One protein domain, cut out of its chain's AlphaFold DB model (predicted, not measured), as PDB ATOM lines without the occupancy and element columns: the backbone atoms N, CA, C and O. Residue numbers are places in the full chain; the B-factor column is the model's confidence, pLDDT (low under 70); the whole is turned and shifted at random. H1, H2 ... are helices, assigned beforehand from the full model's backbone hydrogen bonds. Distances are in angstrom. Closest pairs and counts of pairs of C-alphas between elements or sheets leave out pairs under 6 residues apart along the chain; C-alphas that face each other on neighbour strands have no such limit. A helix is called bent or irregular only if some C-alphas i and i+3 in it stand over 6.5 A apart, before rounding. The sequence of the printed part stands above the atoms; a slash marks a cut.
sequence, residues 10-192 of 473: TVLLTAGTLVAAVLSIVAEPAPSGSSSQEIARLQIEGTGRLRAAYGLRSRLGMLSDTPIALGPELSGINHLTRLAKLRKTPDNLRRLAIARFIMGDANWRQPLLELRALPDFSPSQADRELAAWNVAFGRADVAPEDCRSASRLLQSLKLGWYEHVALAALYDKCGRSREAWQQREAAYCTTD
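Overview. This is residues 10 to 192 of the 473 residues of the protein "CPBP family intramembrane metalloprotease" of Armatimonadetes bacterium (UniProt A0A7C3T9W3). Five helices, H2 to H6, stand side by side in a zigzag row, and H7, H8 and H9 form a second, crossed layer over one side of it. H1 lies loosely beside H2 at the end of the row. The 183 printed residues hold nine named helices, H1 to H9 in chain order, and no named strand, an all-helix class. The whole is compact, radius of gyration of the C-alphas 16.5 A, spanning 47 by 42 by 25 A.

Arrangement. Start at H1, residues 10 to 24, close but not clearly touching H2, residues 35 to 59; C-alphas 23 and 45 are closest, 6.9 A. H2, H3, residues 71 to 86, and H4, residues 90 to 102, form an up and down bundle, each running against the one before. H2 touches H3 at C-alphas 46 and 76, 4.1 A; H3 touches H4 with residues 77 to 84 alone, closest C-alphas 84 and 92, 5.2 A. H4 touches H5, residues 106 to 117, at C-alphas 97 and 108, 4.6 A. H5 touches H6, residues 123 to 137, with residues 112 to 116 alone, closest C-alphas 116 and 126, 5.4 A. H6 touches H7, residues 144 to 156, at C-alphas 132 and 150, 4.7 A. The hub H8, residues 161 to 173, touches H4, H6, H7 and H9, residues 177 to 192; C-alphas 168 and 180 of H8 and H9 are closest, 4.2 A. O i to N i+4 pairs are within hydrogen-bond range throughout H1, H2, H4, H6, H7 and H8, in 10 of 12 in H3 and H9, and in 2 of 8 in H5, which has 7 of 9 O i to N i+3 pairs within range.

Along the chain. Find C-alpha 10 at (-21.645, -34.591, 42.317), where H1 begins. H2 runs 36.3 A from C-alpha 35, H3 23.1 A from C-alpha 71. H5 is irregular, with C-alphas 106 and 109 7.7 A apart. H9 ends at C-alpha 192, (-25.727, -49.584, 37.565).

Size, cuts and confidence. The C-alphas of Thr 10 and Ser 122 are farthest apart, 49.5 A. The printed part has no cut; the link H2 to H3 is long. pLDDT is under 70 at residues 10 to 35, 58 and 60 to 74.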
ATOM      1  N   THR A  10     -22.984 -34.605  41.704       24.62
ATOM      2  CA  THR A  10     -21.645 -34.591  42.317       24.62
ATOM      3  C   THR A  10     -21.230 -35.982  42.803       24.62
ATOM      4  O   THR A  10     -20.085 -36.378  42.614       24.62
ATOM      5  N   VAL A  11     -22.181 -36.766  43.331       26.92
ATOM      6  CA  VAL A  11     -21.960 -38.162  43.762       26.92
ATOM      7  C   VAL A  11     -21.659 -39.074  42.562       26.92
ATOM      8  O   VAL A  11     -20.776 -39.932  42.629       26.92
ATOM      9  N   LEU A  12     -22.337 -38.839  41.435       26.97
ATOM     10  CA  LEU A  12     -22.117 -39.538  40.165       26.97
ATOM     11  C   LEU A  12     -20.758 -39.223  39.530       26.97
ATOM     12  O   LEU A  12     -20.086 -40.133  39.046       26.97
ATOM     13  N   LEU A  13     -20.318 -37.966  39.603       25.78
ATOM     14  CA  LEU A  13     -18.984 -37.542  39.174       25.78
ATOM     15  C   LEU A  13     -17.875 -38.146  40.049       25.78
ATOM     16  O   LEU A  13     -16.851 -38.564  39.513       25.78
ATOM     17  N   THR A  14     -18.083 -38.269  41.368       26.98
ATOM     18  CA  THR A  14     -17.114 -38.899  42.291       26.98
ATOM     19  C   THR A  14     -17.029 -40.424  42.151       26.98
ATOM     20  O   THR A  14     -15.944 -40.997  42.213       26.98
ATOM     21  N   ALA A  15     -18.152 -41.106  41.894       27.34
ATOM     22  CA  ALA A  15     -18.156 -42.545  41.613       27.34
ATOM     23  C   ALA A  15     -17.551 -42.849  40.230       27.34
ATOM     24  O   ALA A  15     -16.776 -43.795  40.087       27.34
ATOM     25  N   GLY A  16     -17.838 -42.000  39.235       27.75
ATOM     26  CA  GLY A  16     -17.227 -42.046  37.909       27.75
ATOM     27  C   GLY A  16     -15.720 -41.784  37.926       27.75
ATOM     28  O   GLY A  16     -15.003 -42.422  37.165       27.75
ATOM     29  N   THR A  17     -15.216 -40.929  38.823       32.03
ATOM     30  CA  THR A  17     -13.768 -40.700  39.006       32.03
ATOM     31  C   THR A  17     -13.078 -41.817  39.772       32.03
ATOM     32  O   THR A  17     -11.938 -42.112  39.450       32.03
ATOM     33  N   LEU A  18     -13.734 -42.496  40.718       33.06
ATOM     34  CA  LEU A  18     -13.156 -43.673  41.381       33.06
ATOM     35  C   LEU A  18     -13.081 -44.875  40.427       33.06
ATOM     36  O   LEU A  18     -12.077 -45.575  40.374       33.06
ATOM     37  N   VAL A  19     -14.127 -45.069  39.619       36.34
ATOM     38  CA  VAL A  19     -14.149 -46.021  38.505       36.34
ATOM     39  C   VAL A  19     -13.091 -45.653  37.463       36.34
ATOM     40  O   VAL A  19     -12.304 -46.509  37.078       36.34
ATOM     41  N   ALA A  20     -13.009 -44.386  37.054       31.34
ATOM     42  CA  ALA A  20     -11.978 -43.909  36.140       31.34
ATOM     43  C   ALA A  20     -10.571 -44.000  36.741       31.34
ATOM     44  O   ALA A  20      -9.650 -44.225  35.977       31.34
ATOM     45  N   ALA A  21     -10.404 -43.895  38.064       33.69
ATOM     46  CA  ALA A  21      -9.135 -44.079  38.766       33.69
ATOM     47  C   ALA A  21      -8.727 -45.556  38.802       33.69
ATOM     48  O   ALA A  21      -7.581 -45.872  38.505       33.69
ATOM     49  N   VAL A  22      -9.677 -46.466  39.074       37.81
ATOM     50  CA  VAL A  22      -9.505 -47.928  38.952       37.81
ATOM     51  C   VAL A  22      -9.172 -48.326  37.502       37.81
ATOM     52  O   VAL A  22      -8.353 -49.212  37.267       37.81
ATOM     53  N   LEU A  23      -9.762 -47.636  36.521       36.91
ATOM     54  CA  LEU A  23      -9.511 -47.822  35.089       36.91
ATOM     55  C   LEU A  23      -8.232 -47.123  34.595       36.91
ATOM     56  O   LEU A  23      -7.605 -47.623  33.668       36.91
ATOM     57  N   SER A  24      -7.799 -46.012  35.197       35.59
ATOM     58  CA  SER A  24      -6.576 -45.289  34.814       35.59
ATOM     59  C   SER A  24      -5.307 -45.999  35.270       35.59
ATOM     60  O   SER A  24      -4.244 -45.753  34.723       35.59
ATOM     61  N   ILE A  25      -5.410 -46.953  36.199       41.62
ATOM     62  CA  ILE A  25      -4.338 -47.926  36.489       41.62
ATOM     63  C   ILE A  25      -4.127 -48.901  35.323       41.62
ATOM     64  O   ILE A  25      -3.071 -49.517  35.211       41.62
ATOM     65  N   VAL A  26      -5.114 -49.032  34.438       38.09
ATOM     66  CA  VAL A  26      -4.968 -49.771  33.183       38.09
ATOM     67  C   VAL A  26      -4.499 -48.830  32.060       38.09
ATOM     68  O   VAL A  26      -3.791 -49.281  31.165       38.09
ATOM     69  N   ALA A  27      -4.793 -47.523  32.148       44.12
ATOM     70  CA  ALA A  27      -4.846 -46.580  31.026       44.12
ATOM     71  C   ALA A  27      -3.885 -45.369  31.152       44.12
ATOM     72  O   ALA A  27      -4.223 -44.422  31.848       44.12
ATOM     73  N   GLU A  28      -2.713 -45.343  30.499       34.50
ATOM     74  CA  GLU A  28      -2.340 -44.423  29.380       34.50
ATOM     75  C   GLU A  28      -0.935 -44.765  28.822       34.50
ATOM     76  O   GLU A  28      -0.266 -45.513  29.499       34.50
ATOM     77  N   PRO A  29      -0.520 -44.389  27.591       38.28
ATOM     78  CA  PRO A  29       0.100 -45.265  26.577       38.28
ATOM     79  C   PRO A  29       1.567 -45.696  26.816       38.28
ATOM     80  O   PRO A  29       2.434 -44.849  26.972       38.28
ATOM     81  N   ALA A  30       1.870 -46.994  26.624       33.72
ATOM     82  CA  ALA A  30       3.245 -47.515  26.497       33.72
ATOM     83  C   ALA A  30       3.493 -48.120  25.107       33.72
ATOM     84  O   ALA A  30       2.544 -48.542  24.431       33.72
ATOM     85  N   PRO A  31       4.767 -48.196  24.681       35.66
ATOM     86  CA  PRO A  31       5.165 -48.673  23.367       35.66
ATOM     87  C   PRO A  31       5.040 -50.201  23.249       35.66
ATOM     88  O   PRO A  31       5.371 -50.942  24.171       35.66
ATOM     89  N   SER A  32       4.581 -50.641  22.074       40.59
ATOM     90  CA  SER A  32       4.745 -51.968  21.453       40.59
ATOM     91  C   SER A  32       5.067 -53.149  22.390       40.59
ATOM     92  O   SER A  32       6.216 -53.581  22.495       40.59
ATOM     93  N   GLY A  33       4.035 -53.731  23.011       36.94
ATOM     94  CA  GLY A  33       4.153 -54.908  23.878       36.94
ATOM     95  C   GLY A  33       2.985 -55.887  23.721       36.94
ATOM     96  O   GLY A  33       2.021 -55.834  24.473       36.94
ATOM     97  N   SER A  34       3.101 -56.825  22.771       50.50
ATOM     98  CA  SER A  34       2.120 -57.866  22.396       50.50
ATOM     99  C   SER A  34       0.738 -57.336  21.968       50.50
ATOM    100  O   SER A  34      -0.043 -56.843  22.779       50.50
ATOM    101  N   SER A  35       0.388 -57.525  20.687       65.69
ATOM    102  CA  SER A  35      -0.906 -57.108  20.106       65.69
ATOM    103  C   SER A  35      -2.101 -57.488  20.987       65.69
ATOM    104  O   SER A  35      -3.056 -56.737  21.140       65.69
ATOM    105  N   SER A  36      -2.013 -58.640  21.645       71.62
ATOM    106  CA  SER A  36      -3.061 -59.213  22.469       71.62
ATOM    107  C   SER A  36      -3.444 -58.418  23.728       71.62
ATOM    108  O   SER A  36      -4.642 -58.259  23.992       71.62
ATOM    109  N   GLN A  37      -2.475 -57.954  24.520       75.88
ATOM    110  CA  GLN A  37      -2.775 -57.230  25.763       75.88
ATOM    111  C   GLN A  37      -3.315 -55.836  25.466       75.88
ATOM    112  O   GLN A  37      -4.312 -55.422  26.055       75.88
ATOM    113  N   GLU A  38      -2.705 -55.167  24.488       79.94
ATOM    114  CA  GLU A  38      -3.148 -53.864  24.005       79.94
ATOM    115  C   GLU A  38      -4.588 -53.923  23.475       79.94
ATOM    116  O   GLU A  38      -5.415 -53.106  23.862       79.94
ATOM    117  N   ILE A  39      -4.932 -54.941  22.676       82.31
ATOM    118  CA  ILE A  39      -6.299 -55.159  22.170       82.31
ATOM    119  C   ILE A  39      -7.324 -55.243  23.311       82.31
ATOM    120  O   ILE A  39      -8.338 -54.546  23.284       82.31
ATOM    121  N   ALA A  40      -7.074 -56.084  24.317       79.12
ATOM    122  CA  ALA A  40      -8.022 -56.267  25.416       79.12
ATOM    123  C   ALA A  40      -8.144 -55.004  26.276       79.12
ATOM    124  O   ALA A  40      -9.248 -54.617  26.653       79.12
ATOM    125  N   ARG A  41      -7.025 -54.318  26.513       81.25
ATOM    126  CA  ARG A  41      -6.998 -53.037  27.212       81.25
ATOM    127  C   ARG A  41      -7.825 -51.969  26.495       81.25
ATOM    128  O   ARG A  41      -8.726 -51.396  27.100       81.25
ATOM    129  N   LEU A  42      -7.567 -51.744  25.203       84.50
ATOM    130  CA  LEU A  42      -8.300 -50.761  24.398       84.50
ATOM    131  C   LEU A  42      -9.807 -51.052  24.389       84.50
ATOM    132  O   LEU A  42     -10.613 -50.125  24.430       84.50
ATOM    133  N   GLN A  43     -10.191 -52.332  24.370       85.12
ATOM    134  CA  GLN A  43     -11.591 -52.740  24.456       85.12
ATOM    135  C   GLN A  43     -12.211 -52.401  25.819       85.12
ATOM    136  O   GLN A  43     -13.301 -51.829  25.845       85.12
ATOM    137  N   ILE A  44     -11.545 -52.746  26.928       81.69
ATOM    138  CA  ILE A  44     -12.031 -52.488  28.293       81.69
ATOM    139  C   ILE A  44     -12.170 -50.980  28.529       81.69
ATOM    140  O   ILE A  44     -13.240 -50.513  28.911       81.69
ATOM    141  N   GLU A  45     -11.121 -50.211  28.242       80.00
ATOM    142  CA  GLU A  45     -11.088 -48.763  28.478       80.00
ATOM    143  C   GLU A  45     -12.044 -48.004  27.559       80.00
ATOM    144  O   GLU A  45     -12.796 -47.141  28.014       80.00
ATOM    145  N   GLY A  46     -12.039 -48.342  26.264       84.75
ATOM    146  CA  GLY A  46     -12.926 -47.735  25.279       84.75
ATOM    147  C   GLY A  46     -14.390 -47.953  25.645       84.75
ATOM    148  O   GLY A  46     -15.161 -46.996  25.727       84.75
ATOM    149  N   THR A  47     -14.752 -49.203  25.953       85.44
ATOM    150  CA  THR A  47     -16.121 -49.565  26.344       85.44
ATOM    151  C   THR A  47     -16.511 -48.935  27.678       85.44
ATOM    152  O   THR A  47     -17.589 -48.358  27.776       85.44
ATOM    153  N   GLY A  48     -15.646 -48.975  28.696       80.25
ATOM    154  CA  GLY A  48     -15.930 -48.389  30.009       80.25
ATOM    155  C   GLY A  48     -16.248 -46.892  29.936       80.25
ATOM    156  O   GLY A  48     -17.250 -46.447  30.497       80.25
ATOM    157  N   ARG A  49     -15.456 -46.127  29.172       81.44
ATOM    158  CA  ARG A  49     -15.685 -44.686  28.960       81.44
ATOM    159  C   ARG A  49     -16.994 -44.411  28.217       81.44
ATOM    160  O   ARG A  49     -17.755 -43.539  28.627       81.44
ATOM    161  N   LEU A  50     -17.293 -45.182  27.171       82.56
ATOM    162  CA  LEU A  50     -18.545 -45.042  26.416       82.56
ATOM    163  C   LEU A  50     -19.779 -45.369  27.251       82.56
ATOM    164  O   LEU A  50     -20.798 -44.697  27.127       82.56
ATOM    165  N   ARG A  51     -19.693 -46.373  28.122       84.12
ATOM    166  CA  ARG A  51     -20.781 -46.736  29.036       84.12
ATOM    167  C   ARG A  51     -21.080 -45.628  30.034       84.12
ATOM    168  O   ARG A  51     -22.247 -45.316  30.253       84.12
ATOM    169  N   ALA A  52     -20.040 -45.015  30.598       76.69
ATOM    170  CA  ALA A  52     -20.191 -43.864  31.481       76.69
ATOM    171  C   ALA A  52     -20.864 -42.686  30.754       76.69
ATOM    172  O   ALA A  52     -21.849 -42.144  31.258       76.69
ATOM    173  N   ALA A  53     -20.405 -42.364  29.538       76.44
ATOM    174  CA  ALA A  53     -20.987 -41.312  28.701       76.44
ATOM    175  C   ALA A  53     -22.462 -41.592  28.362       76.44
ATOM    176  O   ALA A  53     -23.329 -40.740  28.554       76.44
ATOM    177  N   TYR A  54     -22.776 -42.812  27.914       78.56
ATOM    178  CA  TYR A  54     -24.141 -43.235  27.588       78.56
ATOM    179  C   TYR A  54     -25.075 -43.171  28.805       78.56
ATOM    180  O   TYR A  54     -26.188 -42.650  28.710       78.56
ATOM    181  N   GLY A  55     -24.614 -43.654  29.966       75.69
ATOM    182  CA  GLY A  55     -25.367 -43.587  31.217       75.69
ATOM    183  C   GLY A  55     -25.672 -42.147  31.639       75.69
ATOM    184  O   GLY A  55     -26.801 -41.850  32.031       75.69
ATOM    185  N   LEU A  56     -24.702 -41.237  31.500       72.69
ATOM    186  CA  LEU A  56     -24.897 -39.812  31.767       72.69
ATOM    187  C   LEU A  56     -25.909 -39.189  30.794       72.69
ATOM    188  O   LEU A  56     -26.889 -38.593  31.242       72.69
ATOM    189  N   ARG A  57     -25.726 -39.383  29.477       71.25
ATOM    190  CA  ARG A  57     -26.633 -38.878  28.428       71.25
ATOM    191  C   ARG A  57     -28.073 -39.267  28.681       71.25
ATOM    192  O   ARG A  57     -28.964 -38.420  28.654       71.25
ATOM    193  N   SER A  58     -28.296 -40.550  28.948       68.25
ATOM    194  CA  SER A  58     -29.654 -41.019  29.133       68.25
ATOM    195  C   SER A  58     -30.307 -40.457  30.386       68.25
ATOM    196  O   SER A  58     -31.500 -40.166  30.344       68.25
ATOM    197  N   ARG A  59     -29.576 -40.323  31.498       70.44
ATOM    198  CA  ARG A  59     -30.134 -39.759  32.737       70.44
ATOM    199  C   ARG A  59     -30.441 -38.270  32.603       70.44
ATOM    200  O   ARG A  59     -31.338 -37.776  33.275       70.44
ATOM    201  N   LEU A  60     -29.731 -37.578  31.714       66.81
ATOM    202  CA  LEU A  60     -29.996 -36.187  31.345       66.81
ATOM    203  C   LEU A  60     -31.100 -36.034  30.282       66.81
ATOM    204  O   LEU A  60     -31.408 -34.910  29.899       66.81
ATOM    205  N   GLY A  61     -31.686 -37.128  29.781       64.44
ATOM    206  CA  GLY A  61     -32.683 -37.080  28.705       64.44
ATOM    207  C   GLY A  61     -32.119 -36.615  27.354       64.44
ATOM    208  O   GLY A  61     -32.882 -36.284  26.451       64.44
ATOM    209  N   MET A  62     -30.790 -36.584  27.198       57.69
ATOM    210  CA  MET A  62     -30.117 -36.142  25.978       57.69
ATOM    211  C   MET A  62     -29.996 -37.312  24.996       57.69
ATOM    212  O   MET A  62     -29.058 -38.113  25.066       57.69
ATOM    213  N   LEU A  63     -30.948 -37.417  24.066       54.25
ATOM    214  CA  LEU A  63     -30.876 -38.355  22.938       54.25
ATOM    215  C   LEU A  63     -29.748 -37.974  21.956       54.25
ATOM    216  O   LEU A  63     -29.153 -36.901  22.063       54.25
ATOM    217  N   SER A  64     -29.401 -38.901  21.059       52.72
ATOM    218  CA  SER A  64     -28.183 -38.994  20.219       52.72
ATOM    219  C   SER A  64     -27.756 -37.752  19.424       52.72
ATOM    220  O   SER A  64     -26.614 -37.698  18.971       52.72
ATOM    221  N   ASP A  65     -28.613 -36.745  19.279       51.81
ATOM    222  CA  ASP A  65     -28.467 -35.724  18.236       51.81
ATOM    223  C   ASP A  65     -27.620 -34.511  18.644       51.81
ATOM    224  O   ASP A  65     -27.202 -33.733  17.789       51.81
ATOM    225  N   THR A  66     -27.303 -34.363  19.931       54.56
ATOM    226  CA  THR A  66     -26.337 -33.364  20.413       54.56
ATOM    227  C   THR A  66     -24.932 -33.970  20.506       54.56
ATOM    228  O   THR A  66     -24.749 -34.922  21.277       54.56
ATOM    229  N   PRO A  67     -23.932 -33.439  19.771       55.81
ATOM    230  CA  PRO A  67     -22.532 -33.815  19.939       55.81
ATOM    231  C   PRO A  67     -22.045 -33.448  21.340       55.81
ATOM    232  O   PRO A  67     -22.357 -32.370  21.847       55.81
ATOM    233  N   ILE A  68     -21.247 -34.319  21.952       54.09
ATOM    234  CA  ILE A  68     -20.605 -34.033  23.234       54.09
ATOM    235  C   ILE A  68     -19.124 -33.752  23.001       54.09
ATOM    236  O   ILE A  68     -18.391 -34.597  22.495       54.09
ATOM    237  N   ALA A  69     -18.685 -32.562  23.408       52.59
ATOM    238  CA  ALA A  69     -17.281 -32.163  23.441       52.59
ATOM    239  C   ALA A  69     -16.709 -32.265  24.870       52.59
ATOM    240  O   ALA A  69     -16.067 -31.341  25.360       52.59
ATOM    241  N   LEU A  70     -16.974 -33.369  25.576       53.06
ATOM    242  CA  LEU A  70     -16.379 -33.649  26.887       53.06
ATOM    243  C   LEU A  70     -15.153 -34.555  26.683       53.06
ATOM    244  O   LEU A  70     -15.251 -35.693  26.222       53.06
ATOM    245  N   GLY A  71     -13.967 -34.025  26.997       61.34
ATOM    246  CA  GLY A  71     -12.663 -34.629  26.681       61.34
ATOM    247  C   GLY A  71     -12.494 -36.130  26.995       61.34
ATOM    248  O   GLY A  71     -12.058 -36.869  26.107       61.34
ATOM    249  N   PRO A  72     -12.857 -36.633  28.196       54.31
ATOM    250  CA  PRO A  72     -12.662 -38.042  28.565       54.31
ATOM    251  C   PRO A  72     -13.426 -39.046  27.688       54.31
ATOM    252  O   PRO A  72     -13.033 -40.205  27.586       54.31
ATOM    253  N   GLU A  73     -14.503 -38.622  27.031       60.97
ATOM    254  CA  GLU A  73     -15.410 -39.490  26.273       60.97
ATOM    255  C   GLU A  73     -14.964 -39.617  24.808       60.97
ATOM    256  O   GLU A  73     -15.026 -40.708  24.234       60.97
ATOM    257  N   LEU A  74     -14.361 -38.554  24.244       67.00
ATOM    258  CA  LEU A  74     -13.597 -38.622  22.987       67.00
ATOM    259  C   LEU A  74     -12.467 -39.657  23.071       67.00
ATOM    260  O   LEU A  74     -12.184 -40.366  22.102       67.00
ATOM    261  N   SER A  75     -11.847 -39.784  24.249       75.75
ATOM    262  CA  SER A  75     -10.830 -40.806  24.488       75.75
ATOM    263  C   SER A  75     -11.391 -42.215  24.254       75.75
ATOM    264  O   SER A  75     -10.723 -43.035  23.630       75.75
ATOM    265  N   GLY A  76     -12.647 -42.498  24.629       81.38
ATOM    266  CA  GLY A  76     -13.284 -43.799  24.389       81.38
ATOM    267  C   GLY A  76     -13.339 -44.189  22.904       81.38
ATOM    268  O   GLY A  76     -12.908 -45.284  22.533       81.38
ATOM    269  N   ILE A  77     -13.770 -43.264  22.035       87.56
ATOM    270  CA  ILE A  77     -13.764 -43.467  20.574       87.56
ATOM    271  C   ILE A  77     -12.343 -43.662  20.045       87.56
ATOM    272  O   ILE A  77     -12.126 -44.526  19.192       87.56
ATOM    273  N   ASN A  78     -11.363 -42.903  20.542       88.62
ATOM    274  CA  ASN A  78      -9.967 -43.048  20.118       88.62
ATOM    275  C   ASN A  78      -9.423 -44.452  20.428       88.62
ATOM    276  O   ASN A  78      -8.755 -45.051  19.582       88.62
ATOM    277  N   HIS A  79      -9.770 -45.015  21.591       88.06
ATOM    278  CA  HIS A  79      -9.357 -46.367  21.976       88.06
ATOM    279  C   HIS A  79      -9.993 -47.418  21.063       88.06
ATOM    280  O   HIS A  79      -9.284 -48.266  20.522       88.06
ATOM    281  N   LEU A  80     -11.302 -47.320  20.802       90.56
ATOM    282  CA  LEU A  80     -11.979 -48.234  19.875       90.56
ATOM    283  C   LEU A  80     -11.517 -48.069  18.421       90.56
ATOM    284  O   LEU A  80     -11.457 -49.046  17.679       90.56
ATOM    285  N   THR A  81     -11.137 -46.859  18.009       92.44
ATOM    286  CA  THR A  81     -10.571 -46.600  16.678       92.44
ATOM    287  C   THR A  81      -9.210 -47.273  16.536       92.44
ATOM    288  O   THR A  81      -8.951 -47.938  15.535       92.44
ATOM    289  N   ARG A  82      -8.343 -47.153  17.548       91.31
ATOM    290  CA  ARG A  82      -7.056 -47.860  17.581       91.31
ATOM    291  C   ARG A  82      -7.258 -49.376  17.619       91.31
ATOM    292  O   ARG A  82      -6.592 -50.085  16.873       91.31
ATOM    293  N   LEU A  83      -8.219 -49.862  18.404       89.31
ATOM    294  CA  LEU A  83      -8.586 -51.277  18.466       89.31
ATOM    295  C   LEU A  83      -9.016 -51.817  17.096       89.31
ATOM    296  O   LEU A  83      -8.508 -52.851  16.670       89.31
ATOM    297  N   ALA A  84      -9.907 -51.116  16.392       89.88
ATOM    298  CA  ALA A  84     -10.380 -51.517  15.067       89.88
ATOM    299  C   ALA A  84      -9.258 -51.516  14.013       89.88
ATOM    300  O   ALA A  84      -9.269 -52.354  13.114       89.88
ATOM    301  N   LYS A  85      -8.263 -50.628  14.147       89.94
ATOM    302  CA  LYS A  85      -7.059 -50.618  13.297       89.94
ATOM    303  C   LYS A  85      -6.112 -51.780  13.606       89.94
ATOM    304  O   LYS A  85      -5.587 -52.388  12.682       89.94
ATOM    305  N   LEU A  86      -5.893 -52.090  14.885       87.31
ATOM    306  CA  LEU A  86      -4.998 -53.171  15.319       87.31
ATOM    307  C   LEU A  86      -5.588 -54.562  15.069       87.31
ATOM    308  O   LEU A  86      -4.866 -55.490  14.715       87.31
ATOM    309  N   ARG A  87      -6.898 -54.717  15.276       85.31
ATOM    310  CA  ARG A  87      -7.640 -55.961  15.064       85.31
ATOM    311  C   ARG A  87      -8.912 -55.649  14.288       85.31
ATOM    312  O   ARG A  87      -9.972 -55.414  14.876       85.31
ATOM    313  N   LYS A  88      -8.796 -55.675  12.963       86.75
ATOM    314  CA  LYS A  88      -9.889 -55.381  12.034       86.75
ATOM    315  C   LYS A  88     -10.853 -56.567  11.920       86.75
ATOM    316  O   LYS A  88     -10.801 -57.337  10.970       86.75
ATOM    317  N   THR A  89     -11.702 -56.741  12.929       87.88
ATOM    318  CA  THR A  89     -12.780 -57.741  12.944       87.88
ATOM    319  C   THR A  89     -14.143 -57.072  12.764       87.88
ATOM    320  O   THR A  89     -14.288 -55.898  13.123       87.88
ATOM    321  N   PRO A  90     -15.166 -57.807  12.281       90.88
ATOM    322  CA  PRO A  90     -16.521 -57.277  12.158       90.88
ATOM    323  C   PRO A  90     -17.032 -56.658  13.464       90.88
ATOM    324  O   PRO A  90     -17.519 -55.533  13.470       90.88
ATOM    325  N   ASP A  91     -16.835 -57.338  14.595       89.75
ATOM    326  CA  ASP A  91     -17.322 -56.875  15.899       89.75
ATOM    327  C   ASP A  91     -16.653 -55.584  16.366       89.75
ATOM    328  O   ASP A  91     -17.326 -54.710  16.909       89.75
ATOM    329  N   ASN A  92     -15.351 -55.417  16.127       90.75
ATOM    330  CA  ASN A  92     -14.658 -54.180  16.483       90.75
ATOM    331  C   ASN A  92     -15.141 -53.003  15.627       90.75
ATOM    332  O   ASN A  92     -15.327 -51.905  16.153       90.75
ATOM    333  N   LEU A  93     -15.402 -53.236  14.338       93.75
ATOM    334  CA  LEU A  93     -15.961 -52.227  13.437       93.75
ATOM    335  C   LEU A  93     -17.399 -51.853  13.829       93.75
ATOM    336  O   LEU A  93     -17.712 -50.668  13.933       93.75
ATOM    337  N   ARG A  94     -18.248 -52.841  14.138       94.81
ATOM    338  CA  ARG A  94     -19.623 -52.634  14.629       94.81
ATOM    339  C   ARG A  94     -19.641 -51.846  15.937       94.81
ATOM    340  O   ARG A  94     -20.344 -50.847  16.042       94.81
ATOM    341  N   ARG A  95     -18.827 -52.239  16.923       93.62
ATOM    342  CA  ARG A  95     -18.706 -51.532  18.213       93.62
ATOM    343  C   ARG A  95     -18.242 -50.091  18.027       93.62
ATOM    344  O   ARG A  95     -18.793 -49.198  18.661       93.62
ATOM    345  N   LEU A  96     -17.281 -49.847  17.132       94.25
ATOM    346  CA  LEU A  96     -16.834 -48.492  16.801       94.25
ATOM    347  C   LEU A  96     -17.938 -47.665  16.121       94.25
ATOM    348  O   LEU A  96     -18.084 -46.484  16.432       94.25
ATOM    349  N   ALA A  97     -18.730 -48.264  15.231       94.25
ATOM    350  CA  ALA A  97     -19.868 -47.597  14.600       94.25
ATOM    351  C   ALA A  97     -20.923 -47.180  15.635       94.25
ATOM    352  O   ALA A  97     -21.326 -46.018  15.676       94.25
ATOM    353  N   ILE A  98     -21.300 -48.100  16.527       92.81
ATOM    354  CA  ILE A  98     -22.242 -47.839  17.623       92.81
ATOM    355  C   ILE A  98     -21.686 -46.759  18.557       92.81
ATOM    356  O   ILE A  98     -22.401 -45.829  18.912       92.81
ATOM    357  N   ALA A  99     -20.401 -46.823  18.909       90.69
ATOM    358  CA  ALA A  99     -19.742 -45.818  19.740       90.69
ATOM    359  C   ALA A  99     -19.796 -44.412  19.128       90.69
ATOM    360  O   ALA A  99     -20.132 -43.449  19.814       90.69
ATOM    361  N   ARG A 100     -19.497 -44.289  17.829       90.44
ATOM    362  CA  ARG A 100     -19.597 -43.021  17.096       90.44
ATOM    363  C   ARG A 100     -21.029 -42.497  17.073       90.44
ATOM    364  O   ARG A 100     -21.242 -41.326  17.371       90.44
ATOM    365  N   PHE A 101     -22.003 -43.369  16.811       88.06
ATOM    366  CA  PHE A 101     -23.421 -43.011  16.854       88.06
ATOM    367  C   PHE A 101     -23.843 -42.502  18.240       88.06
ATOM    368  O   PHE A 101     -24.425 -41.425  18.346       88.06
ATOM    369  N   ILE A 102     -23.474 -43.216  19.311       82.75
ATOM    370  CA  ILE A 102     -23.752 -42.826  20.704       82.75
ATOM    371  C   ILE A 102     -23.204 -41.437  21.024       82.75
ATOM    372  O   ILE A 102     -23.797 -40.735  21.836       82.75
ATOM    373  N   MET A 103     -22.090 -41.032  20.415       79.88
ATOM    374  CA  MET A 103     -21.461 -39.729  20.650       79.88
ATOM    375  C   MET A 103     -21.945 -38.628  19.694       79.88
ATOM    376  O   MET A 103     -21.495 -37.490  19.806       79.88
ATOM    377  N   GLY A 104     -22.881 -38.933  18.789       79.50
ATOM    378  CA  GLY A 104     -23.385 -37.982  17.794       79.50
ATOM    379  C   GLY A 104     -22.414 -37.714  16.636       79.50
ATOM    380  O   GLY A 104     -22.549 -36.705  15.948       79.50
ATOM    381  N   ASP A 105     -21.427 -38.587  16.403       84.00
ATOM    382  CA  ASP A 105     -20.507 -38.472  15.267       84.00
ATOM    383  C   ASP A 105     -21.205 -38.915  13.968       84.00
ATOM    384  O   ASP A 105     -21.605 -40.072  13.799       84.00
ATOM    385  N   ALA A 106     -21.317 -37.991  13.009       83.69
ATOM    386  CA  ALA A 106     -21.921 -38.231  11.699       83.69
ATOM    387  C   ALA A 106     -21.195 -39.319  10.879       83.69
ATOM    388  O   ALA A 106     -21.793 -39.926   9.985       83.69
ATOM    389  N   ASN A 107     -19.932 -39.612  11.204       88.56
ATOM    390  CA  ASN A 107     -19.103 -40.621  10.546       88.56
ATOM    391  C   ASN A 107     -19.263 -42.030  11.137       88.56
ATOM    392  O   ASN A 107     -18.397 -42.890  10.930       88.56
ATOM    393  N   TRP A 108     -20.358 -42.307  11.850       91.12
ATOM    394  CA  TRP A 108     -20.656 -43.639  12.389       91.12
ATOM    395  C   TRP A 108     -20.745 -44.733  11.313       91.12
ATOM    396  O   TRP A 108     -20.494 -45.896  11.609       91.12
ATOM    397  N   ARG A 109     -21.046 -44.378  10.053       94.00
ATOM    398  CA  ARG A 109     -21.103 -45.321   8.919       94.00
ATOM    399  C   ARG A 109     -19.735 -45.818   8.462       94.00
ATOM    400  O   ARG A 109     -19.645 -46.920   7.931       94.00
ATOM    401  N   GLN A 110     -18.685 -45.012   8.642       93.56
ATOM    402  CA  GLN A 110     -17.357 -45.292   8.084       93.56
ATOM    403  C   GLN A 110     -16.807 -46.668   8.502       93.56
ATOM    404  O   GLN A 110     -16.456 -47.438   7.613       93.56
ATOM    405  N   PRO A 111     -16.827 -47.061   9.794       93.62
ATOM    406  CA  PRO A 111     -16.369 -48.390  10.200       93.62
ATOM    407  C   PRO A 111     -17.152 -49.539   9.547       93.62
ATOM    408  O   PRO A 111     -16.586 -50.591   9.275       93.62
ATOM    409  N   LEU A 112     -18.447 -49.356   9.265       93.75
ATOM    410  CA  LEU A 112     -19.284 -50.396   8.655       93.75
ATOM    411  C   LEU A 112     -19.004 -50.567   7.160       93.75
ATOM    412  O   LEU A 112     -19.090 -51.678   6.648       93.75
ATOM    413  N   LEU A 113     -18.623 -49.495   6.458       92.62
ATOM    414  CA  LEU A 113     -18.190 -49.582   5.058       92.62
ATOM    415  C   LEU A 113     -16.932 -50.446   4.912       92.62
ATOM    416  O   LEU A 113     -16.763 -51.132   3.905       92.62
ATOM    417  N   GLU A 114     -16.082 -50.465   5.939       92.19
ATOM    418  CA  GLU A 114     -14.880 -51.294   5.962       92.19
ATOM    419  C   GLU A 114     -15.166 -52.800   6.072       92.19
ATOM    420  O   GLU A 114     -14.264 -53.589   5.791       92.19
ATOM    421  N   LEU A 115     -16.397 -53.218   6.409       91.06
ATOM    422  CA  LEU A 115     -16.793 -54.634   6.389       91.06
ATOM    423  C   LEU A 115     -16.640 -55.241   4.990       91.06
ATOM    424  O   LEU A 115     -16.233 -56.390   4.872       91.06
ATOM    425  N   ARG A 116     -16.884 -54.455   3.929       89.50
ATOM    426  CA  ARG A 116     -16.702 -54.883   2.528       89.50
ATOM    427  C   ARG A 116     -15.260 -55.265   2.193       89.50
ATOM    428  O   ARG A 116     -15.033 -55.974   1.222       89.50
ATOM    429  N   ALA A 117     -14.296 -54.746   2.951       87.44
ATOM    430  CA  ALA A 117     -12.876 -54.995   2.738       87.44
ATOM    431  C   ALA A 117     -12.353 -56.189   3.558       87.44
ATOM    432  O   ALA A 117     -11.153 -56.460   3.525       87.44
ATOM    433  N   LEU A 118     -13.212 -56.869   4.328       88.31
ATOM    434  CA  LEU A 118     -12.828 -58.058   5.082       88.31
ATOM    435  C   LEU A 118     -12.866 -59.306   4.186       88.31
ATOM    436  O   LEU A 118     -13.816 -59.467   3.424       88.31
ATOM    437  N   PRO A 119     -11.882 -60.215   4.303       83.44
ATOM    438  CA  PRO A 119     -11.783 -61.395   3.440       83.44
ATOM    439  C   PRO A 119     -12.976 -62.354   3.578       83.44
ATOM    440  O   PRO A 119     -13.360 -62.989   2.602       83.44
ATOM    441  N   ASP A 120     -13.597 -62.409   4.760       81.75
ATOM    442  CA  ASP A 120     -14.715 -63.315   5.062       81.75
ATOM    443  C   ASP A 120     -16.103 -62.709   4.764       81.75
ATOM    444  O   ASP A 120     -17.123 -63.303   5.112       81.75
ATOM    445  N   PHE A 121     -16.169 -61.513   4.163       84.50
ATOM    446  CA  PHE A 121     -17.426 -60.816   3.868       84.50
ATOM    447  C   PHE A 121     -17.648 -60.677   2.365       84.50
ATOM    448  O   PHE A 121     -16.898 -59.997   1.667       84.50
ATOM    449  N   SER A 122     -18.748 -61.243   1.859       87.25
ATOM    450  CA  SER A 122     -19.186 -60.920   0.502       87.25
ATOM    451  C   SER A 122     -19.689 -59.467   0.441       87.25
ATOM    452  O   SER A 122     -20.304 -58.988   1.404       87.25
ATOM    453  N   PRO A 123     -19.531 -58.761  -0.698       85.88
ATOM    454  CA  PRO A 123     -20.093 -57.420  -0.866       85.88
ATOM    455  C   PRO A 123     -21.592 -57.370  -0.539       85.88
ATOM    456  O   PRO A 123     -22.048 -56.491   0.183       85.88
ATOM    457  N   SER A 124     -22.344 -58.395  -0.956       87.50
ATOM    458  CA  SER A 124     -23.777 -58.515  -0.671       87.50
ATOM    459  C   SER A 124     -24.106 -58.729   0.813       87.50
ATOM    460  O   SER A 124     -25.145 -58.264   1.277       87.50
ATOM    461  N   GLN A 125     -23.254 -59.418   1.579       88.81
ATOM    462  CA  GLN A 125     -23.414 -59.552   3.031       88.81
ATOM    463  C   GLN A 125     -23.177 -58.216   3.732       88.81
ATOM    464  O   GLN A 125     -24.007 -57.803   4.543       88.81
ATOM    465  N   ALA A 126     -22.089 -57.527   3.380       88.88
ATOM    466  CA  ALA A 126     -21.771 -56.217   3.932       88.88
ATOM    467  C   ALA A 126     -22.867 -55.182   3.616       88.88
ATOM    468  O   ALA A 126     -23.223 -54.385   4.479       88.88
ATOM    469  N   ASP A 127     -23.458 -55.239   2.421       89.44
ATOM    470  CA  ASP A 127     -24.539 -54.339   2.008       89.44
ATOM    471  C   ASP A 127     -25.832 -54.575   2.783       89.44
ATOM    472  O   ASP A 127     -26.460 -53.619   3.242       89.44
ATOM    473  N   ARG A 128     -26.210 -55.844   2.990       89.38
ATOM    474  CA  ARG A 128     -27.363 -56.196   3.833       89.38
ATOM    475  C   ARG A 128     -27.177 -55.713   5.265       89.38
ATOM    476  O   ARG A 128     -28.113 -55.190   5.867       89.38
ATOM    477  N   GLU A 129     -25.977 -55.879   5.808       92.56
ATOM    478  CA  GLU A 129     -25.679 -55.422   7.158       92.56
ATOM    479  C   GLU A 129     -25.692 -53.888   7.250       92.56
ATOM    480  O   GLU A 129     -26.342 -53.328   8.132       92.56
ATOM    481  N   LEU A 130     -25.062 -53.187   6.304       91.62
ATOM    482  CA  LEU A 130     -25.084 -51.726   6.241       91.62
ATOM    483  C   LEU A 130     -26.511 -51.174   6.096       91.62
ATOM    484  O   LEU A 130     -26.830 -50.148   6.698       91.62
ATOM    485  N   ALA A 131     -27.380 -51.847   5.338       91.06
ATOM    486  CA  ALA A 131     -28.792 -51.494   5.236       91.06
ATOM    487  C   ALA A 131     -29.486 -51.576   6.604       91.06
ATOM    488  O   ALA A 131     -30.118 -50.607   7.019       91.06
ATOM    489  N   ALA A 132     -29.294 -52.664   7.356       92.75
ATOM    490  CA  ALA A 132     -29.851 -52.801   8.704       92.75
ATOM    491  C   ALA A 132     -29.328 -51.727   9.678       92.75
ATOM    492  O   ALA A 132     -30.103 -51.156  10.446       92.75
ATOM    493  N   TRP A 133     -28.038 -51.381   9.613       93.69
ATOM    494  CA  TRP A 133     -27.483 -50.282  10.409       93.69
ATOM    495  C   TRP A 133     -28.031 -48.910   9.994       93.69
ATOM    496  O   TRP A 133     -28.243 -48.052  10.845       93.69
ATOM    497  N   ASN A 134     -28.313 -48.685   8.707       92.50
ATOM    498  CA  ASN A 134     -28.991 -47.471   8.237       92.50
ATOM    499  C   ASN A 134     -30.450 -47.399   8.694       92.50
ATOM    500  O   ASN A 134     -30.930 -46.306   8.998       92.50
ATOM    501  N   VAL A 135     -31.136 -48.536   8.797       92.00
ATOM    502  CA  VAL A 135     -32.462 -48.601   9.416       92.00
ATOM    503  C   VAL A 135     -32.359 -48.185  10.886       92.00
ATOM    504  O   VAL A 135     -33.099 -47.295  11.298       92.00
ATOM    505  N   ALA A 136     -31.396 -48.726  11.639       90.38
ATOM    506  CA  ALA A 136     -31.223 -48.442  13.066       90.38
ATOM    507  C   ALA A 136     -30.740 -47.011  13.384       90.38
ATOM    508  O   ALA A 136     -31.292 -46.366  14.269       90.38
ATOM    509  N   PHE A 137     -29.724 -46.503  12.678       90.38
ATOM    510  CA  PHE A 137     -29.017 -45.251  13.011       90.38
ATOM    511  C   PHE A 137     -29.169 -44.137  11.966       90.38
ATOM    512  O   PHE A 137     -28.728 -43.006  12.173       90.38
ATOM    513  N   GLY A 138     -29.739 -44.437  10.797       86.62
ATOM    514  CA  GLY A 138     -29.996 -43.440   9.757       86.62
ATOM    515  C   GLY A 138     -31.157 -42.509  10.109       86.62
ATOM    516  O   GLY A 138     -31.876 -42.734  11.073       86.62
ATOM    517  N   ARG A 139     -31.380 -41.481   9.283       83.94
ATOM    518  CA  ARG A 139     -32.429 -40.467   9.506       83.94
ATOM    519  C   ARG A 139     -33.764 -40.753   8.810       83.94
ATOM    520  O   ARG A 139     -34.740 -40.095   9.123       83.94
ATOM    521  N   ALA A 140     -33.794 -41.684   7.857       85.06
ATOM    522  CA  ALA A 140     -35.004 -41.999   7.093       85.06
ATOM    523  C   ALA A 140     -36.033 -42.756   7.942       85.06
ATOM    524  O   ALA A 140     -35.627 -43.560   8.785       85.06
ATOM    525  N   ASP A 141     -37.322 -42.548   7.680       84.50
ATOM    526  CA  ASP A 141     -38.410 -43.298   8.314       84.50
ATOM    527  C   ASP A 141     -38.280 -44.806   8.067       84.50
ATOM    528  O   ASP A 141     -37.721 -45.248   7.061       84.50
ATOM    529  N   VAL A 142     -38.765 -45.607   9.017       87.62
ATOM    530  CA  VAL A 142     -38.558 -47.061   9.032       87.62
ATOM    531  C   VAL A 142     -39.883 -47.787   8.853       87.62
ATOM    532  O   VAL A 142     -40.793 -47.640   9.668       87.62
ATOM    533  N   ALA A 143     -39.972 -48.631   7.824       88.12
ATOM    534  CA  ALA A 143     -41.112 -49.520   7.655       88.12
ATOM    535  C   ALA A 143     -41.112 -50.631   8.733       88.12
ATOM    536  O   ALA A 143     -40.047 -51.109   9.146       88.12
ATOM    537  N   PRO A 144     -42.286 -51.124   9.176       85.38
ATOM    538  CA  PRO A 144     -42.362 -52.169  10.203       85.38
ATOM    539  C   PRO A 144     -41.624 -53.473   9.853       85.38
ATOM    540  O   PRO A 144     -41.136 -54.173  10.746       85.38
ATOM    541  N   GLU A 145     -41.542 -53.825   8.567       86.81
ATOM    542  CA  GLU A 145     -40.824 -55.012   8.083       86.81
ATOM    543  C   GLU A 145     -39.306 -54.864   8.193       86.81
ATOM    544  O   GLU A 145     -38.636 -55.775   8.696       86.81
ATOM    545  N   ASP A 146     -38.782 -53.695   7.825       90.69
ATOM    546  CA  ASP A 146     -37.365 -53.359   7.963       90.69
ATOM    547  C   ASP A 146     -36.946 -53.365   9.430       90.69
ATOM    548  O   ASP A 146     -35.881 -53.880   9.771       90.69
ATOM    549  N   CYS A 147     -37.824 -52.893  10.320       90.88
ATOM    550  CA  CYS A 147     -37.583 -52.934  11.757       90.88
ATOM    551  C   CYS A 147     -37.366 -54.363  12.279       90.88
ATOM    552  O   CYS A 147     -36.418 -54.624  13.021       90.88
ATOM    553  N   ARG A 148     -38.234 -55.309  11.889       91.75
ATOM    554  CA  ARG A 148     -38.132 -56.716  12.320       91.75
ATOM    555  C   ARG A 148     -36.894 -57.397  11.748       91.75
ATOM    556  O   ARG A 148     -36.248 -58.184  12.439       91.75
ATOM    557  N   SER A 149     -36.577 -57.121  10.487       92.94
ATOM    558  CA  SER A 149     -35.408 -57.693   9.821       92.94
ATOM    559  C   SER A 149     -34.111 -57.163  10.437       92.94
ATOM    560  O   SER A 149     -33.229 -57.954  10.778       92.94
ATOM    561  N   ALA A 150     -34.031 -55.852  10.683       94.00
ATOM    562  CA  ALA A 150     -32.899 -55.225  11.354       94.00
ATOM    563  C   ALA A 150     -32.737 -55.733  12.795       94.00
ATOM    564  O   ALA A 150     -31.626 -56.079  13.189       94.00
ATOM    565  N   SER A 151     -33.823 -55.868  13.569       94.44
ATOM    566  CA  SER A 151     -33.726 -56.335  14.959       94.44
ATOM    567  C   SER A 151     -33.198 -57.768  15.054       94.44
ATOM    568  O   SER A 151     -32.343 -58.043  15.892       94.44
ATOM    569  N   ARG A 152     -33.656 -58.674  14.172       94.25
ATOM    570  CA  ARG A 152     -33.154 -60.060  14.115       94.25
ATOM    571  C   ARG A 152     -31.673 -60.108  13.765       94.25
ATOM    572  O   ARG A 152     -30.940 -60.891  14.364       94.25
ATOM    573  N   LEU A 153     -31.238 -59.276  12.814       93.31
ATOM    574  CA  LEU A 153     -29.825 -59.189  12.465       93.31
ATOM    575  C   LEU A 153     -29.019 -58.726  13.676       93.31
ATOM    576  O   LEU A 153     -28.104 -59.437  14.070       93.31
ATOM    577  N   LEU A 154     -29.386 -57.600  14.296       93.00
ATOM    578  CA  LEU A 154     -28.661 -57.042  15.441       93.00
ATOM    579  C   LEU A 154     -28.548 -58.044  16.600       93.00
ATOM    580  O   LEU A 154     -27.459 -58.214  17.137       93.00
ATOM    581  N   GLN A 155     -29.627 -58.769  16.916       92.94
ATOM    582  CA  GLN A 155     -29.632 -59.835  17.933       92.94
ATOM    583  C   GLN A 155     -28.716 -61.020  17.585       92.94
ATOM    584  O   GLN A 155     -28.173 -61.686  18.465       92.94
ATOM    585  N   SER A 156     -28.537 -61.320  16.296       91.00
ATOM    586  CA  SER A 156     -27.641 -62.395  15.857       91.00
ATOM    587  C   SER A 156     -26.160 -62.047  16.030       91.00
ATOM    588  O   SER A 156     -25.332 -62.955  16.106       91.00
ATOM    589  N   LEU A 157     -25.827 -60.753  16.132       89.12
ATOM    590  CA  LEU A 157     -24.446 -60.278  16.234       89.12
ATOM    591  C   LEU A 157     -23.847 -60.481  17.633       89.12
ATOM    592  O   LEU A 157     -22.625 -60.488  17.751       89.12
ATOM    593  N   LYS A 158     -24.674 -60.660  18.677       86.75
ATOM    594  CA  LYS A 158     -24.243 -60.931  20.061       86.75
ATOM    595  C   LYS A 158     -23.206 -59.922  20.565       86.75
ATOM    596  O   LYS A 158     -22.158 -60.286  21.098       86.75
ATOM    597  N   LEU A 159     -23.488 -58.627  20.402       87.38
ATOM    598  CA  LEU A 159     -22.532 -57.550  20.714       87.38
ATOM    599  C   LEU A 159     -22.511 -57.137  22.202       87.38
ATOM    600  O   LEU A 159     -21.849 -56.155  22.554       87.38
ATOM    601  N   GLY A 160     -23.204 -57.874  23.075       86.19
ATOM    602  CA  GLY A 160     -23.287 -57.600  24.514       86.19
ATOM    603  C   GLY A 160     -23.964 -56.258  24.791       86.19
ATOM    604  O   GLY A 160     -24.979 -55.931  24.183       86.19
ATOM    605  N   TRP A 161     -23.369 -55.427  25.649       87.56
ATOM    606  CA  TRP A 161     -23.886 -54.083  25.951       87.56
ATOM    607  C   TRP A 161     -24.204 -53.236  24.701       87.56
ATOM    608  O   TRP A 161     -25.230 -52.561  24.655       87.56
ATOM    609  N   TYR A 162     -23.367 -53.308  23.660       90.50
ATOM    610  CA  TYR A 162     -23.571 -52.549  22.422       90.50
ATOM    611  C   TYR A 162     -24.830 -52.981  21.653       90.50
ATOM    612  O   TYR A 162     -25.431 -52.160  20.963       90.50
ATOM    613  N   GLU A 163     -25.241 -54.246  21.780       91.75
ATOM    614  CA  GLU A 163     -26.463 -54.767  21.161       91.75
ATOM    615  C   GLU A 163     -27.701 -54.098  21.755       91.75
ATOM    616  O   GLU A 163     -28.549 -53.611  21.011       91.75
ATOM    617  N   HIS A 164     -27.768 -53.996  23.085       90.94
ATOM    618  CA  HIS A 164     -28.860 -53.315  23.777       90.94
ATOM    619  C   HIS A 164     -28.969 -51.846  23.356       90.94
ATOM    620  O   HIS A 164     -30.067 -51.356  23.098       90.94
ATOM    621  N   VAL A 165     -27.837 -51.153  23.203       90.19
ATOM    622  CA  VAL A 165     -27.838 -49.761  22.733       90.19
ATOM    623  C   VAL A 165     -28.315 -49.650  21.282       90.19
ATOM    624  O   VAL A 165     -29.124 -48.777  20.964       90.19
ATOM    625  N   ALA A 166     -27.860 -50.546  20.403       92.81
ATOM    626  CA  ALA A 166     -28.278 -50.564  19.004       92.81
ATOM    627  C   ALA A 166     -29.775 -50.888  18.846       92.81
ATOM    628  O   ALA A 166     -30.478 -50.214  18.093       92.81
ATOM    629  N   LEU A 167     -30.276 -51.886  19.580       93.75
ATOM    630  CA  LEU A 167     -31.684 -52.280  19.565       93.75
ATOM    631  C   LEU A 167     -32.589 -51.204  20.163       93.75
ATOM    632  O   LEU A 167     -33.674 -50.981  19.633       93.75
ATOM    633  N   ALA A 168     -32.152 -50.520  21.223       91.19
ATOM    634  CA  ALA A 168     -32.878 -49.381  21.773       91.19
ATOM    635  C   ALA A 168     -33.100 -48.299  20.707       91.19
ATOM    636  O   ALA A 168     -34.244 -47.944  20.436       91.19
ATOM    637  N   ALA A 169     -32.020 -47.858  20.049       89.44
ATOM    638  CA  ALA A 169     -32.083 -46.839  19.001       89.44
ATOM    639  C   ALA A 169     -32.976 -47.262  17.823       89.44
ATOM    640  O   ALA A 169     -33.785 -46.471  17.340       89.44
ATOM    641  N   LEU A 170     -32.879 -48.528  17.398       92.94
ATOM    642  CA  LEU A 170     -33.753 -49.085  16.371       92.94
ATOM    643  C   LEU A 170     -35.227 -49.025  16.799       92.94
ATOM    644  O   LEU A 170     -36.066 -48.539  16.046       92.94
ATOM    645  N   TYR A 171     -35.558 -49.520  17.994       92.81
ATOM    646  CA  TYR A 171     -36.945 -49.605  18.445       92.81
ATOM    647  C   TYR A 171     -37.589 -48.244  18.684       92.81
ATOM    648  O   TYR A 171     -38.769 -48.095  18.363       92.81
ATOM    649  N   ASP A 172     -36.838 -47.249  19.161       87.88
ATOM    650  CA  ASP A 172     -37.326 -45.869  19.242       87.88
ATOM    651  C   ASP A 172     -37.790 -45.379  17.872       87.88
ATOM    652  O   ASP A 172     -38.899 -44.867  17.721       87.88
ATOM    653  N   LYS A 173     -36.962 -45.614  16.853       87.38
ATOM    654  CA  LYS A 173     -37.223 -45.181  15.485       87.38
ATOM    655  C   LYS A 173     -38.388 -45.924  14.829       87.38
ATOM    656  O   LYS A 173     -39.088 -45.364  13.995       87.38
ATOM    657  N   CYS A 174     -38.632 -47.166  15.236       89.75
ATOM    658  CA  CYS A 174     -39.792 -47.936  14.796       89.75
ATOM    659  C   CYS A 174     -41.089 -47.615  15.563       89.75
ATOM    660  O   CYS A 174     -42.081 -48.317  15.368       89.75
ATOM    661  N   GLY A 175     -41.082 -46.659  16.501       88.38
ATOM    662  CA  GLY A 175     -42.236 -46.376  17.364       88.38
ATOM    663  C   GLY A 175     -42.544 -47.479  18.389       88.38
ATOM    664  O   GLY A 175     -43.639 -47.528  18.942       88.38
ATOM    665  N   ARG A 176     -41.592 -48.380  18.663       90.94
ATOM    666  CA  ARG A 176     -41.718 -49.498  19.613       90.94
ATOM    667  C   ARG A 176     -41.170 -49.107  20.984       90.94
ATOM    668  O   ARG A 176     -40.176 -49.652  21.462       90.94
ATOM    669  N   SER A 177     -41.809 -48.126  21.619       88.62
ATOM    670  CA  SER A 177     -41.291 -47.487  22.838       88.62
ATOM    671  C   SER A 177     -41.102 -48.451  24.015       88.62
ATOM    672  O   SER A 177     -40.178 -48.273  24.805       88.62
ATOM    673  N   ARG A 178     -41.943 -49.490  24.138       91.44
ATOM    674  CA  ARG A 178     -41.831 -50.477  25.226       91.44
ATOM    675  C   ARG A 178     -40.571 -51.326  25.075       91.44
ATOM    676  O   ARG A 178     -39.845 -51.525  26.044       91.44
ATOM    677  N   GLU A 179     -40.304 -51.816  23.873       93.00
ATOM    678  CA  GLU A 179     -39.119 -52.609  23.565       93.00
ATOM    679  C   GLU A 179     -37.854 -51.754  23.615       93.00
ATOM    680  O   GLU A 179     -36.844 -52.202  24.153       93.00
ATOM    681  N   ALA A 180     -37.912 -50.508  23.137       88.94
ATOM    682  CA  ALA A 180     -36.814 -49.558  23.283       88.94
ATOM    683  C   ALA A 180     -36.457 -49.344  24.762       88.94
ATOM    684  O   ALA A 180     -35.292 -49.454  25.143       88.94
ATOM    685  N   TRP A 181     -37.469 -49.127  25.609       86.88
ATOM    686  CA  TRP A 181     -37.289 -48.992  27.052       86.88
ATOM    687  C   TRP A 181     -36.667 -50.247  27.679       86.88
ATOM    688  O   TRP A 181     -35.705 -50.123  28.426       86.88
ATOM    689  N   GLN A 182     -37.128 -51.452  27.322       90.69
ATOM    690  CA  GLN A 182     -36.543 -52.705  27.824       90.69
ATOM    691  C   GLN A 182     -35.053 -52.846  27.479       90.69
ATOM    692  O   GLN A 182     -34.266 -53.295  28.308       90.69
ATOM    693  N   GLN A 183     -34.658 -52.467  26.262       90.31
ATOM    694  CA  GLN A 183     -33.261 -52.544  25.833       90.31
ATOM    695  C   GLN A 183     -32.392 -51.487  26.527       90.31
ATOM    696  O   GLN A 183     -31.287 -51.795  26.969       90.31
ATOM    697  N   ARG A 184     -32.905 -50.264  26.695       87.12
ATOM    698  CA  ARG A 184     -32.236 -49.221  27.486       87.12
ATOM    699  C   ARG A 184     -32.048 -49.657  28.936       87.12
ATOM    700  O   ARG A 184     -30.944 -49.542  29.458       87.12
ATOM    701  N   GLU A 185     -33.082 -50.228  29.547       85.06
ATOM    702  CA  GLU A 185     -33.029 -50.730  30.920       85.06
ATOM    703  C   GLU A 185     -31.976 -51.835  31.073       85.06
ATOM    704  O   GLU A 185     -31.155 -51.781  31.984       85.06
ATOM    705  N   ALA A 186     -31.893 -52.777  30.127       85.81
ATOM    706  CA  ALA A 186     -30.832 -53.788  30.114       85.81
ATOM    707  C   ALA A 186     -29.419 -53.166  30.009       85.81
ATOM    708  O   ALA A 186     -28.481 -53.590  30.699       85.81
ATOM    709  N   ALA A 187     -29.260 -52.120  29.189       82.88
ATOM    710  CA  ALA A 187     -28.012 -51.364  29.087       82.88
ATOM    711  C   ALA A 187     -27.681 -50.579  30.379       82.88
ATOM    712  O   ALA A 187     -26.496 -50.436  30.717       82.88
ATOM    713  N   TYR A 188     -28.692 -50.105  31.122       79.12
ATOM    714  CA  TYR A 188     -28.511 -49.435  32.414       79.12
ATOM    715  C   TYR A 188     -28.196 -50.401  33.533       79.12
ATOM    716  O   TYR A 188     -27.191 -50.177  34.193       79.12
ATOM    717  N   CYS A 189     -28.954 -51.487  33.711       78.75
ATOM    718  CA  CYS A 189     -28.758 -52.422  34.820       78.75
ATOM    719  C   CYS A 189     -27.293 -52.858  34.934       78.75
ATOM    720  O   CYS A 189     -26.706 -52.818  36.007       78.75
ATOM    721  N   THR A 190     -26.656 -53.199  33.812       75.44
ATOM    722  CA  THR A 190     -25.242 -53.606  33.806       75.44
ATOM    723  C   THR A 190     -24.281 -52.472  34.195       75.44
ATOM    724  O   THR A 190     -23.259 -52.718  34.831       75.44
ATOM    725  N   THR A 191     -24.609 -51.224  33.860       76.62
ATOM    726  CA  THR A 191     -23.833 -50.032  34.243       76.62
ATOM    727  C   THR A 191     -24.100 -49.629  35.700       76.62
ATOM    728  O   THR A 191     -23.179 -49.236  36.415       76.62
ATOM    729  N   ASP A 192     -25.330 -49.796  36.177       79.94
ATOM    730  CA  ASP A 192     -25.727 -49.584  37.565       79.94
ATOM    731  C   ASP A 192     -25.083 -50.621  38.484       79.94
ATOM    732  O   ASP A 192     -24.589 -50.252  39.545       79.94
TER     733      ASP A 192